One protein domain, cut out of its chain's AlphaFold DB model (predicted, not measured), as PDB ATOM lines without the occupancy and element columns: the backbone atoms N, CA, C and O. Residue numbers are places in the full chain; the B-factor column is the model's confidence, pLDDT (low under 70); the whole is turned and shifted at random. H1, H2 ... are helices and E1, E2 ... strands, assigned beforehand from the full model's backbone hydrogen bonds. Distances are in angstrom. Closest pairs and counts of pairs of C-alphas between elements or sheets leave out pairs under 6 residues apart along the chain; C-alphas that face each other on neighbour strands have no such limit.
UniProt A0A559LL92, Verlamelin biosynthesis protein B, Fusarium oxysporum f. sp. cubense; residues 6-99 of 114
ATOM      1  N   ILE A   6     150.895 138.830 112.395       91.88
ATOM      2  CA  ILE A   6     152.101 139.632 112.621       91.88
ATOM      3  C   ILE A   6     153.312 138.703 112.595       91.88
ATOM      4  O   ILE A   6     153.413 137.780 113.406       91.88
ATOM      5  N   MET A   7     154.226 138.917 111.650       92.25
ATOM      6  CA  MET A   7     155.481 138.168 111.600       92.25
ATOM      7  C   MET A   7     156.452 138.659 112.688       92.25
ATOM      8  O   MET A   7     156.405 139.834 113.067       92.25
ATOM      9  N   PRO A   8     157.361 137.802 113.195       91.62
ATOM     10  CA  PRO A   8     158.339 138.205 114.203       91.62
ATOM     11  C   PRO A   8     159.115 139.454 113.771       91.62
ATOM     12  O   PRO A   8     159.661 139.486 112.674       91.62
ATOM     13  N   GLY A   9     159.152 140.475 114.631       89.19
ATOM     14  CA  GLY A   9     159.804 141.762 114.354       89.19
ATOM     15  C   GLY A   9     158.907 142.837 113.729       89.19
ATOM     16  O   GLY A   9     159.322 143.987 113.681       89.19
ATOM     17  N   ALA A  10     157.681 142.515 113.292       91.88
ATOM     18  CA  ALA A  10     156.785 143.493 112.657       91.88
ATOM     19  C   ALA A  10     155.962 144.343 113.639       91.88
ATOM     20  O   ALA A  10     155.408 145.353 113.225       91.88
ATOM     21  N   GLN A  11     155.857 143.951 114.916       93.00
ATOM     22  CA  GLN A  11     154.920 144.573 115.867       93.00
ATOM     23  C   GLN A  11     155.138 146.083 116.021       93.00
ATOM     24  O   GLN A  11     154.192 146.846 115.891       93.00
ATOM     25  N   LYS A  12     156.390 146.513 116.226       92.06
ATOM     26  CA  LYS A  12     156.735 147.932 116.399       92.06
ATOM     27  C   LYS A  12     156.291 148.780 115.202       92.06
ATOM     28  O   LYS A  12     155.758 149.870 115.368       92.06
ATOM     29  N   GLU A  13     156.531 148.267 114.000       92.62
ATOM     30  CA  GLU A  13     156.182 148.942 112.752       92.62
ATOM     31  C   GLU A  13     154.666 148.952 112.547       92.62
ATOM     32  O   GLU A  13     154.101 149.958 112.125       92.62
ATOM     33  N   LEU A  14     153.995 147.849 112.898       92.69
ATOM     34  CA  LEU A  14     152.544 147.768 112.855       92.69
ATOM     35  C   LEU A  14     151.929 148.824 113.768       92.69
ATOM     36  O   LEU A  14     151.079 149.564 113.298       92.69
ATOM     37  N   ASP A  15     152.372 148.917 115.023       93.44
ATOM     38  CA  ASP A  15     151.839 149.873 115.997       93.44
ATOM     39  C   ASP A  15     151.946 151.313 115.466       93.44
ATOM     40  O   ASP A  15     150.962 152.049 115.482       93.44
ATOM     41  N   HIS A  16     153.095 151.675 114.878       92.88
ATOM     42  CA  HIS A  16     153.295 152.985 114.252       92.88
ATOM     43  C   HIS A  16     152.280 153.271 113.135       92.88
ATOM     44  O   HIS A  16     151.603 154.301 113.146       92.88
ATOM     45  N   PHE A  17     152.154 152.370 112.155       93.31
ATOM     46  CA  PHE A  17     151.243 152.594 111.030       93.31
ATOM     47  C   PHE A  17     149.771 152.391 111.407       93.31
ATOM     48  O   PHE A  17     148.893 152.916 110.726       93.31
ATOM     49  N   PHE A  18     149.469 151.675 112.488       91.75
ATOM     50  CA  PHE A  18     148.103 151.478 112.963       91.75
ATOM     51  C   PHE A  18     147.498 152.764 113.540       91.75
ATOM     52  O   PHE A  18     146.279 152.954 113.484       91.75
ATOM     53  N   ASP A  19     148.322 153.684 114.040       91.19
ATOM     54  CA  ASP A  19     147.879 155.004 114.505       91.19
ATOM     55  C   ASP A  19     147.491 155.950 113.354       91.19
ATOM     56  O   ASP A  19     146.756 156.918 113.556       91.19
ATOM     57  N   ILE A  20     147.890 155.629 112.121       92.38
ATOM     58  CA  ILE A  20     147.568 156.398 110.919       92.38
ATOM     59  C   ILE A  20     146.291 155.831 110.282       92.38
ATOM     60  O   ILE A  20     146.284 154.718 109.759       92.38
ATOM     61  N   LEU A  21     145.198 156.605 110.289       89.94
ATOM     62  CA  LEU A  21     143.860 156.126 109.897       89.94
ATOM     63  C   LEU A  21     143.809 155.439 108.521       89.94
ATOM     64  O   LEU A  21     143.257 154.350 108.412       89.94
ATOM     65  N   TRP A  22     144.412 156.028 107.485       88.31
ATOM     66  CA  TRP A  22     144.375 155.451 106.132       88.31
ATOM     67  C   TRP A  22     145.200 154.159 106.001       88.31
ATOM     68  O   TRP A  22     144.890 153.302 105.175       88.31
ATOM     69  N   CYS A  23     146.238 154.003 106.825       91.19
ATOM     70  CA  CYS A  23     147.033 152.784 106.910       91.19
ATOM     71  C   CYS A  23     146.266 151.691 107.660       91.19
ATOM     72  O   CYS A  23     146.224 150.545 107.212       91.19
ATOM     73  N   ARG A  24     145.631 152.051 108.786       89.94
ATOM     74  CA  ARG A  24     144.878 151.146 109.666       89.94
ATOM     75  C   ARG A  24     143.903 150.260 108.900       89.94
ATOM     76  O   ARG A  24     143.872 149.054 109.139       89.94
ATOM     77  N   ASP A  25     143.153 150.836 107.967       87.62
ATOM     78  CA  ASP A  25     142.148 150.111 107.182       87.62
ATOM     79  C   ASP A  25     142.745 148.928 106.405       87.62
ATOM     80  O   ASP A  25     142.096 147.894 106.242       87.62
ATOM     81  N   GLN A  26     144.011 149.027 105.994       86.50
ATOM     82  CA  GLN A  26     144.711 147.950 105.296       86.50
ATOM     83  C   GLN A  26     145.059 146.790 106.243       86.50
ATOM     84  O   GLN A  26     145.010 145.626 105.843       86.50
ATOM     85  N   PHE A  27     145.349 147.082 107.514       86.56
ATOM     86  CA  PHE A  27     145.716 146.086 108.527       86.56
ATOM     87  C   PHE A  27     144.517 145.374 109.159       86.56
ATOM     88  O   PHE A  27     144.680 144.286 109.704       86.56
ATOM     89  N   LEU A  28     143.316 145.953 109.091       87.19
ATOM     90  CA  LEU A  28     142.101 145.358 109.666       87.19
ATOM     91  C   LEU A  28     141.537 144.183 108.852       87.19
ATOM     92  O   LEU A  28     140.567 143.546 109.274       87.19
ATOM     93  N   HIS A  29     142.126 143.873 107.698       83.25
ATOM     94  CA  HIS A  29     141.715 142.728 106.899       83.25
ATOM     95  C   HIS A  29     142.064 141.395 107.588       83.25
ATOM     96  O   HIS A  29     143.187 141.217 108.059       83.25
ATOM     97  N   PRO A  30     141.139 140.415 107.608       82.44
ATOM     98  CA  PRO A  30     141.343 139.148 108.313       82.44
ATOM     99  C   PRO A  30     142.422 138.259 107.677       82.44
ATOM    100  O   PRO A  30     142.912 137.341 108.323       82.44
ATOM    101  N   ASP A  31     142.773 138.514 106.415       85.56
ATOM    102  CA  ASP A  31     143.812 137.814 105.663       85.56
ATOM    103  C   ASP A  31     145.102 138.635 105.518       85.56
ATOM    104  O   ASP A  31     145.996 138.252 104.763       85.56
ATOM    105  N   ALA A  32     145.216 139.760 106.228       88.75
ATOM    106  CA  ALA A  32     146.408 140.591 106.207       88.75
ATOM    107  C   ALA A  32     147.574 139.917 106.941       88.75
ATOM    108  O   ALA A  32     147.435 139.440 108.068       88.75
ATOM    109  N   VAL A  33     148.750 139.937 106.320       90.81
ATOM    110  CA  VAL A  33     150.013 139.508 106.920       90.81
ATOM    111  C   VAL A  33     150.995 140.668 106.905       90.81
ATOM    112  O   VAL A  33     151.339 141.187 105.843       90.81
ATOM    113  N   ALA A  34     151.450 141.053 108.093       92.81
ATOM    114  CA  ALA A  34     152.403 142.127 108.314       92.81
ATOM    115  C   ALA A  34     153.817 141.555 108.484       92.81
ATOM    116  O   ALA A  34     154.067 140.728 109.366       92.81
ATOM    117  N   VAL A  35     154.745 141.995 107.639       91.69
ATOM    118  CA  VAL A  35     156.134 141.528 107.569       91.69
ATOM    119  C   VAL A  35     157.065 142.690 107.905       91.69
ATOM    120  O   VAL A  35     156.868 143.787 107.372       91.69
ATOM    121  N   PRO A  36     158.074 142.482 108.773       88.00
ATOM    122  CA  PRO A  36     159.019 143.540 109.087       88.00
ATOM    123  C   PRO A  36     159.903 143.861 107.884       88.00
ATOM    124  O   PRO A  36     159.937 143.152 106.878       88.00
ATOM    125  N   ARG A  37     160.702 144.906 108.045       76.81
ATOM    126  CA  ARG A  37     161.865 145.168 107.212       76.81
ATOM    127  C   ARG A  37     162.822 143.953 107.213       76.81
ATOM    128  O   ARG A  37     163.242 143.497 108.273       76.81
ATOM    129  N   LEU A  38     163.128 143.399 106.033       69.81
ATOM    130  CA  LEU A  38     163.980 142.199 105.863       69.81
ATOM    131  C   LEU A  38     165.315 142.480 105.147       69.81
ATOM    132  O   LEU A  38     166.177 141.605 105.087       69.81
ATOM    133  N   ASP A  39     165.488 143.680 104.599       63.69
ATOM    134  CA  ASP A  39     166.654 144.087 103.806       63.69
ATOM    135  C   ASP A  39     167.911 144.373 104.638       63.69
ATOM    136  O   ASP A  39     169.003 144.308 104.086       63.69
ATOM    137  N   ASP A  40     167.808 144.519 105.966       58.09
ATOM    138  CA  ASP A  40     168.969 144.651 106.871       58.09
ATOM    139  C   ASP A  40     170.001 143.513 106.732       58.09
ATOM    140  O   ASP A  40     171.145 143.645 107.161       58.09
ATOM    141  N   LYS A  41     169.608 142.367 106.155       54.34
ATOM    142  CA  LYS A  41     170.475 141.188 105.989       54.34
ATOM    143  C   LYS A  41     170.786 140.817 104.539       54.34
ATOM    144  O   LYS A  41     171.611 139.929 104.332       54.34
ATOM    145  N   GLN A  42     170.131 141.420 103.546       53.41
ATOM    146  CA  GLN A  42     170.209 140.967 102.151       53.41
ATOM    147  C   GLN A  42     170.170 142.116 101.140       53.41
ATOM    148  O   GLN A  42     169.411 142.083 100.173       53.41
ATOM    149  N   ASP A  43     171.088 143.065 101.256       47.16
ATOM    150  CA  ASP A  43     171.531 143.778 100.060       47.16
ATOM    151  C   ASP A  43     172.493 142.861  99.300       47.16
ATOM    152  O   ASP A  43     173.712 142.970  99.384       47.16
ATOM    153  N   GLY A  44     171.941 141.898  98.556       50.41
ATOM    154  CA  GLY A  44     172.679 141.030  97.629       50.41
ATOM    155  C   GLY A  44     173.253 141.787  96.422       50.41
ATOM    156  O   GLY A  44     173.183 141.308  95.294       50.41
ATOM    157  N   ARG A  45     173.764 143.002  96.624       49.28
ATOM    158  CA  ARG A  45     174.252 143.914  95.594       49.28
ATOM    159  C   ARG A  45     175.605 144.444  96.059       49.28
ATOM    160  O   ARG A  45     175.739 144.851  97.203       49.28
ATOM    161  N   GLY A  46     176.609 144.414  95.184       54.38
ATOM    162  CA  GLY A  46     177.935 144.980  95.453       54.38
ATOM    163  C   GLY A  46     177.925 146.505  95.674       54.38
ATOM    164  O   GLY A  46     176.977 147.081  96.203       54.38
ATOM    165  N   SER A  47     178.981 147.197  95.232       52.41
ATOM    166  CA  SER A  47     179.221 148.628  95.514       52.41
ATOM    167  C   SER A  47     178.072 149.590  95.158       52.41
ATOM    168  O   SER A  47     177.967 150.649  95.769       52.41
ATOM    169  N   THR A  48     177.190 149.235  94.219       51.78
ATOM    170  CA  THR A  48     176.074 150.084  93.763       51.78
ATOM    171  C   THR A  48     174.881 150.109  94.728       51.78
ATOM    172  O   THR A  48     174.164 151.101  94.771       51.78
ATOM    173  N   GLY A  49     174.663 149.047  95.515       56.91
ATOM    174  CA  GLY A  49     173.590 149.010  96.522       56.91
ATOM    175  C   GLY A  49     173.956 149.766  97.797       56.91
ATOM    176  O   GLY A  49     173.091 150.366  98.423       56.91
ATOM    177  N   LYS A  50     175.256 149.805  98.114       61.66
ATOM    178  CA  LYS A  50     175.801 150.398  99.337       61.66
ATOM    179  C   LYS A  50     175.514 151.895  99.456       61.66
ATOM    180  O   LYS A  50     175.058 152.335 100.500       61.66
ATOM    181  N   LEU A  51     175.713 152.667  98.382       59.09
ATOM    182  CA  LEU A  51     175.402 154.100  98.403       59.09
ATOM    183  C   LEU A  51     173.914 154.327  98.699       59.09
ATOM    184  O   LEU A  51     173.573 155.176  99.513       59.09
ATOM    185  N   PHE A  52     173.029 153.555  98.067       64.81
ATOM    186  CA  PHE A  52     171.587 153.677  98.259       64.81
ATOM    187  C   PHE A  52     171.162 153.277  99.676       64.81
ATOM    188  O   PHE A  52     170.401 154.007 100.305       64.81
ATOM    189  N   SER A  53     171.676 152.168 100.214       62.28
ATOM    190  CA  SER A  53     171.322 151.749 101.571       62.28
ATOM    191  C   SER A  53     171.901 152.654 102.654       62.28
ATOM    192  O   SER A  53     171.216 152.929 103.636       62.28
ATOM    193  N   GLU A  54     173.098 153.206 102.447       66.19
ATOM    194  CA  GLU A  54     173.712 154.169 103.368       66.19
ATOM    195  C   GLU A  54     173.045 155.552 103.330       66.19
ATOM    196  O   GLU A  54     173.034 156.245 104.345       66.19
ATOM    197  N   THR A  55     172.480 155.961 102.186       65.81
ATOM    198  CA  THR A  55     171.914 157.314 102.025       65.81
ATOM    199  C   THR A  55     170.396 157.367 102.150       65.81
ATOM    200  O   THR A  55     169.886 158.266 102.808       65.81
ATOM    201  N   LEU A  56     169.658 156.419 101.570       68.00
ATOM    202  CA  LEU A  56     168.194 156.484 101.441       68.00
ATOM    203  C   LEU A  56     167.450 155.423 102.251       68.00
ATOM    204  O   LEU A  56     166.258 155.584 102.482       68.00
ATOM    205  N   ASN A  57     168.131 154.372 102.706       70.25
ATOM    206  CA  ASN A  57     167.525 153.299 103.493       70.25
ATOM    207  C   ASN A  57     168.132 153.206 104.900       70.25
ATOM    208  O   ASN A  57     168.344 152.117 105.436       70.25
ATOM    209  N   SER A  58     168.431 154.349 105.511       73.38
ATOM    210  CA  SER A  58     168.966 154.425 106.868       73.38
ATOM    211  C   SER A  58     167.848 154.741 107.872       73.38
ATOM    212  O   SER A  58     166.783 155.218 107.478       73.38
ATOM    213  N   PRO A  59     168.069 154.550 109.185       76.69
ATOM    214  CA  PRO A  59     167.105 154.967 110.202       76.69
ATOM    215  C   PRO A  59     166.803 156.472 110.214       76.69
ATOM    216  O   PRO A  59     165.822 156.870 110.828       76.69
ATOM    217  N   SER A  60     167.633 157.317 109.588       76.44
ATOM    218  CA  SER A  60     167.371 158.758 109.488       76.44
ATOM    219  C   SER A  60     166.512 159.122 108.276       76.44
ATOM    220  O   SER A  60     165.868 160.164 108.293       76.44
ATOM    221  N   THR A  61     166.490 158.281 107.239       78.62
ATOM    222  CA  THR A  61     165.759 158.530 105.988       78.62
ATOM    223  C   THR A  61     164.493 157.691 105.853       78.62
ATOM    224  O   THR A  61     163.464 158.205 105.426       78.62
ATOM    225  N   ILE A  62     164.510 156.432 106.288       82.44
ATOM    226  CA  ILE A  62     163.335 155.558 106.375       82.44
ATOM    227  C   ILE A  62     163.319 154.937 107.772       82.44
ATOM    228  O   ILE A  62     163.932 153.896 108.024       82.44
ATOM    229  N   TYR A  63     162.626 155.599 108.699       85.38
ATOM    230  CA  TYR A  63     162.636 155.231 110.119       85.38
ATOM    231  C   TYR A  63     161.557 154.207 110.495       85.38
ATOM    232  O   TYR A  63     161.740 153.480 111.473       85.38
ATOM    233  N   HIS A  64     160.483 154.109 109.704       88.94
ATOM    234  CA  HIS A  64     159.503 153.025 109.797       88.94
ATOM    235  C   HIS A  64     159.205 152.413 108.434       88.94
ATOM    236  O   HIS A  64     159.066 153.116 107.427       88.94
ATOM    237  N   ARG A  65     159.085 151.084 108.411       88.06
ATOM    238  CA  ARG A  65     158.755 150.322 107.205       88.06
ATOM    239  C   ARG A  65     158.057 149.022 107.551       88.06
ATOM    240  O   ARG A  65     158.585 148.207 108.306       88.06
ATOM    241  N   ILE A  66     156.939 148.769 106.884       91.62
ATOM    242  CA  ILE A  66     156.254 147.482 106.969       91.62
ATOM    243  C   ILE A  66     155.748 147.046 105.602       91.62
ATOM    244  O   ILE A  66     155.294 147.856 104.792       91.62
ATOM    245  N   VAL A  67     155.835 145.745 105.350       91.56
ATOM    246  CA  VAL A  67     155.262 145.121 104.164       91.56
ATOM    247  C   VAL A  67     153.974 144.420 104.568       91.56
ATOM    248  O   VAL A  67     153.929 143.703 105.565       91.56
ATOM    249  N   LEU A  68     152.929 144.619 103.781       91.81
ATOM    250  CA  LEU A  68     151.618 144.034 103.982       91.81
ATOM    251  C   LEU A  68     151.217 143.259 102.735       91.81
ATOM    252  O   LEU A  68     151.240 143.788 101.625       91.81
ATOM    253  N   TYR A  69     150.798 142.016 102.912       90.38
ATOM    254  CA  TYR A  69     150.202 141.240 101.831       90.38
ATOM    255  C   TYR A  69     148.981 140.476 102.323       90.38
ATOM    256  O   TYR A  69     148.764 140.333 103.526       90.38
ATOM    257  N   ARG A  70     148.168 139.993 101.381       87.00
ATOM    258  CA  ARG A  70     146.988 139.181 101.684       87.00
ATOM    259  C   ARG A  70     147.289 137.707 101.476       87.00
ATOM    260  O   ARG A  70     147.648 137.294 100.375       87.00
ATOM    261  N   ASP A  71     147.127 136.918 102.528       82.88
ATOM    262  CA  ASP A  71     147.215 135.467 102.469       82.88
ATOM    263  C   ASP A  71     145.815 134.866 102.330       82.88
ATOM    264  O   ASP A  71     145.158 134.489 103.302       82.88
ATOM    265  N   HIS A  72     145.359 134.724 101.089       74.56
ATOM    266  CA  HIS A  72     144.047 134.146 100.803       74.56
ATOM    267  C   HIS A  72     143.917 132.666 101.192       74.56
ATOM    268  O   HIS A  72     142.801 132.149 101.196       74.56
ATOM    269  N   SER A  73     145.020 131.976 101.512       69.38
ATOM    270  CA  SER A  73     144.955 130.620 102.070       69.38
ATOM    271  C   SER A  73     144.530 130.626 103.542       69.38
ATOM    272  O   SER A  73     143.923 129.665 104.011       69.38
ATOM    273  N   SER A  74     144.799 131.731 104.243       62.53
ATOM    274  CA  SER A  74     144.395 131.961 105.632       62.53
ATOM    275  C   SER A  74     142.976 132.527 105.761       62.53
ATOM    276  O   SER A  74     142.325 132.336 106.790       62.53
ATOM    277  N   ALA A  75     142.460 133.165 104.702       61.66
ATOM    278  CA  ALA A  75     141.070 133.593 104.634       61.66
ATOM    279  C   ALA A  75     140.162 132.360 104.727       61.66
ATOM    280  O   ALA A  75     140.244 131.452 103.898       61.66
ATOM    281  N   THR A  76     139.279 132.321 105.726       55.06
ATOM    282  CA  THR A  76     138.293 131.250 105.919       55.06
ATOM    283  C   THR A  76     137.292 131.265 104.758       55.06
ATOM    284  O   THR A  76     136.198 131.813 104.850       55.06
ATOM    285  N   SER A  77     137.683 130.736 103.599       51.06
ATOM    286  CA  SER A  77     136.844 130.769 102.411       51.06
ATOM    287  C   SER A  77     135.736 129.732 102.543       51.06
ATOM    288  O   SER A  77     135.941 128.535 102.353       51.06
ATOM    289  N   LEU A  78     134.520 130.232 102.759       50.19
ATOM    290  CA  LEU A  78     133.246 129.545 102.529       50.19
ATOM    291  C   LEU A  78     133.012 129.173 101.044       50.19
ATOM    292  O   LEU A  78     131.932 128.703 100.693       50.19
ATOM    293  N   LYS A  79     133.990 129.371 100.144       50.06
ATOM    294  CA  LYS A  79     133.914 128.952  98.737       50.06
ATOM    295  C   LYS A  79     135.166 128.171  98.314       50.06
ATOM    296  O   LYS A  79     136.184 128.766  97.945       50.06
ATOM    297  N   PRO A  80     135.092 126.830  98.288       46.78
ATOM    298  CA  PRO A  80     136.143 125.996  97.736       46.78
ATOM    299  C   PRO A  80     135.989 126.012  96.216       46.78
ATOM    300  O   PRO A  80     135.119 125.323  95.697       46.78
ATOM    301  N   LYS A  81     136.756 126.860  95.519       51.66
ATOM    302  CA  LYS A  81     137.113 126.767  94.082       51.66
ATOM    303  C   LYS A  81     137.742 128.089  93.621       51.66
ATOM    304  O   LYS A  81     137.181 128.804  92.799       51.66
ATOM    305  N   LEU A  82     138.937 128.413  94.109       55.09
ATOM    306  CA  LEU A  82     139.848 129.211  93.292       55.09
ATOM    307  C   LEU A  82     140.888 128.263  92.707       55.09
ATOM    308  O   LEU A  82     141.562 127.532  93.430       55.09
ATOM    309  N   LYS A  83     140.942 128.234  91.371       56.88
ATOM    310  CA  LYS A  83     141.992 127.581  90.581       56.88
ATOM    311  C   LYS A  83     143.346 127.905  91.223       56.88
ATOM    312  O   LYS A  83     143.532 129.053  91.619       56.88
ATOM    313  N   LYS A  84     144.257 126.923  91.327       58.75
ATOM    314  CA  LYS A  84     145.647 127.132  91.784       58.75
ATOM    315  C   LYS A  84     146.187 128.404  91.123       58.75
ATOM    316  O   LYS A  84     146.448 128.396  89.920       58.75
ATOM    317  N   LYS A  85     146.279 129.500  91.880       60.75
ATOM    318  CA  LYS A  85     146.887 130.734  91.389       60.75
ATOM    319  C   LYS A  85     148.369 130.442  91.186       60.75
ATOM    320  O   LYS A  85     148.984 129.772  92.011       60.75
ATOM    321  N   TRP A  86     148.912 130.887  90.056       63.50
ATOM    322  CA  TRP A  86     150.323 130.687  89.723       63.50
ATOM    323  C   TRP A  86     151.249 131.411  90.712       63.50
ATOM    324  O   TRP A  86     152.326 130.907  91.019       63.50
ATOM    325  N   LEU A  87     150.788 132.537  91.273       61.94
ATOM    326  CA  LEU A  87     151.460 133.265  92.346       61.94
ATOM    327  C   LEU A  87     150.641 133.194  93.646       61.94
ATOM    328  O   LEU A  87     149.427 133.415  93.608       61.94
ATOM    329  N   PRO A  88     151.280 132.902  94.793       68.81
ATOM    330  CA  PRO A  88     150.601 132.805  96.087       68.81
ATOM    331  C   PRO A  88     150.190 134.169  96.663       68.81
ATOM    332  O   PRO A  88     149.318 134.219  97.524       68.81
ATOM    333  N   ILE A  89     150.790 135.263  96.180       76.25
ATOM    334  CA  ILE A  89     150.519 136.639  96.604       76.25
ATOM    335  C   ILE A  89     150.183 137.459  95.357       76.25
ATOM    336  O   ILE A  89     150.980 137.512  94.423       76.25
ATOM    337  N   GLU A  90     149.006 138.085  95.335       75.75
ATOM    338  CA  GLU A  90     148.571 138.935  94.213       75.75
ATOM    339  C   GLU A  90     148.935 140.402  94.411       75.75
ATOM    340  O   GLU A  90     149.244 141.104  93.453       75.75
ATOM    341  N   THR A  91     148.898 140.862  95.658       81.56
ATOM    342  CA  THR A  91     149.155 142.252  96.020       81.56
ATOM    343  C   THR A  91     150.065 142.313  97.228       81.56
ATOM    344  O   THR A  91     149.842 141.618  98.223       81.56
ATOM    345  N   CYS A  92     151.055 143.189  97.139       86.38
ATOM    346  CA  CYS A  92     151.958 143.535  98.217       86.38
ATOM    347  C   CYS A  92     151.969 145.059  98.326       86.38
ATOM    348  O   CYS A  92     152.186 145.750  97.330       86.38
ATOM    349  N   SER A  93     151.691 145.570  99.515       89.44
ATOM    350  CA  SER A  93     151.748 146.987  99.844       89.44
ATOM    351  C   SER A  93     152.936 147.213 100.760       89.44
ATOM    352  O   SER A  93     153.169 146.441 101.687       89.44
ATOM    353  N   VAL A  94     153.690 148.275 100.508       89.12
ATOM    354  CA  VAL A  94     154.800 148.675 101.368       89.12
ATOM    355  C   VAL A  94     154.483 150.058 101.900       89.12
ATOM    356  O   VAL A  94     154.163 150.958 101.127       89.12
ATOM    357  N   PHE A  95     154.550 150.207 103.216       90.44
ATOM    358  CA  PHE A  95     154.377 151.486 103.886       90.44
ATOM    359  C   PHE A  95     155.741 151.957 104.360       90.44
ATOM    360  O   PHE A  95     156.486 151.187 104.969       90.44
ATOM    361  N   TYR A  96     156.043 153.216 104.070       87.94
ATOM    362  CA  TYR A  96     157.277 153.882 104.449       87.94
ATOM    363  C   TYR A  96     156.935 155.154 105.216       87.94
ATOM    364  O   TYR A  96     156.084 155.930 104.777       87.94
ATOM    365  N   ALA A  97     157.620 155.379 106.333       88.12
ATOM    366  CA  ALA A  97     157.683 156.686 106.964       88.12
ATOM    367  C   ALA A  97     159.023 157.321 106.588       88.12
ATOM    368  O   ALA A  97     160.086 156.772 106.891       88.12
ATOM    369  N   LEU A  98     158.951 158.440 105.869       85.62
ATOM    370  CA  LEU A  98     160.114 159.129 105.321       85.62
ATOM    371  C   LEU A  98     160.576 160.215 106.289       85.62
ATOM    372  O   LEU A  98     159.761 160.997 106.778       85.62
ATOM    373  N   GLY A  99     161.873 160.218 106.579       78.88
ATOM    374  CA  GLY A  99     162.554 161.261 107.333       78.88
ATOM    375  C   GLY A  99     163.079 162.376 106.432       78.88
ATOM    376  O   GLY A  99     162.909 162.361 105.208       78.88
TER     377      GLY A  99
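What this domain is: This is residues 6 to 99 of the 114 residues of the protein "Verlamelin biosynthesis protein B" of Fusarium oxysporum f. sp. cubense (UniProt A0A559LL92). What is the shape? A small twisted sheet of three strands has H1 packed across one face with H2 beside it, and two excursions reach away at opposite ends: one with H3, of which residues 44 to 52 stick out, and the wide loop 71 to 91. How is it built? The 94 printed residues hold three named helices and three named strands in the order H1 H2 E1 H3 E2 E3, the sheet being E1 - E2 - E3, antiparallel. The class is mixed, with under half of the residues in named elements; the whole is loose, radius of gyration of the C-alphas 15.9 A, spanning 48 by 32 by 21 A.

Where its parts are: Where do the elements lie? H1 is residues 11 to 18, from C-alpha 11 at (154.920, 144.573, 115.867), H2 21 to 27, E1 32 to 36 and H3 47 to 55, 13.1 A long. Where do the last strands run? E2, residues 62 to 70, is 23.6 A long; E3, residues 92 to 98, is 19.0 A and ends at C-alpha 98 (160.114, 159.129, 105.321).

How they stand to each other: What joins the strands? N 35 and O 67 of E1 and E2 are 2.8 A apart, and N 68 and O 93 of the hairpin E2 and E3 2.8 A, within hydrogen-bond range. Where are the helices? H1 is on the sheet at a height of 7.8 A and runs across the strands, its C-alpha 13 being 6.0 A from C-alpha 66 of E2, the closest pair. H2 only grazes the sheet and touches H1 only at the corner, closest C-alphas Phe 18 and Arg 24, 4.6 A; H3 is not on the sheet. Are the helix backbones complete? In H1 every O i to N i+4 pair is within hydrogen-bond range, in H3 3 of 5, and in H2 0 of 3, with 3 of 4 O i to N i+3 pairs.

The domain as a whole: How far does it reach? The C-alphas farthest apart, of Ser 47 and Leu 78, are 50.3 A apart. Is it continuous and sure? The printed part has no cut, its link E2 to E3 is long, and pLDDT is under 70 at residues 38 to 56 and 73 to 88.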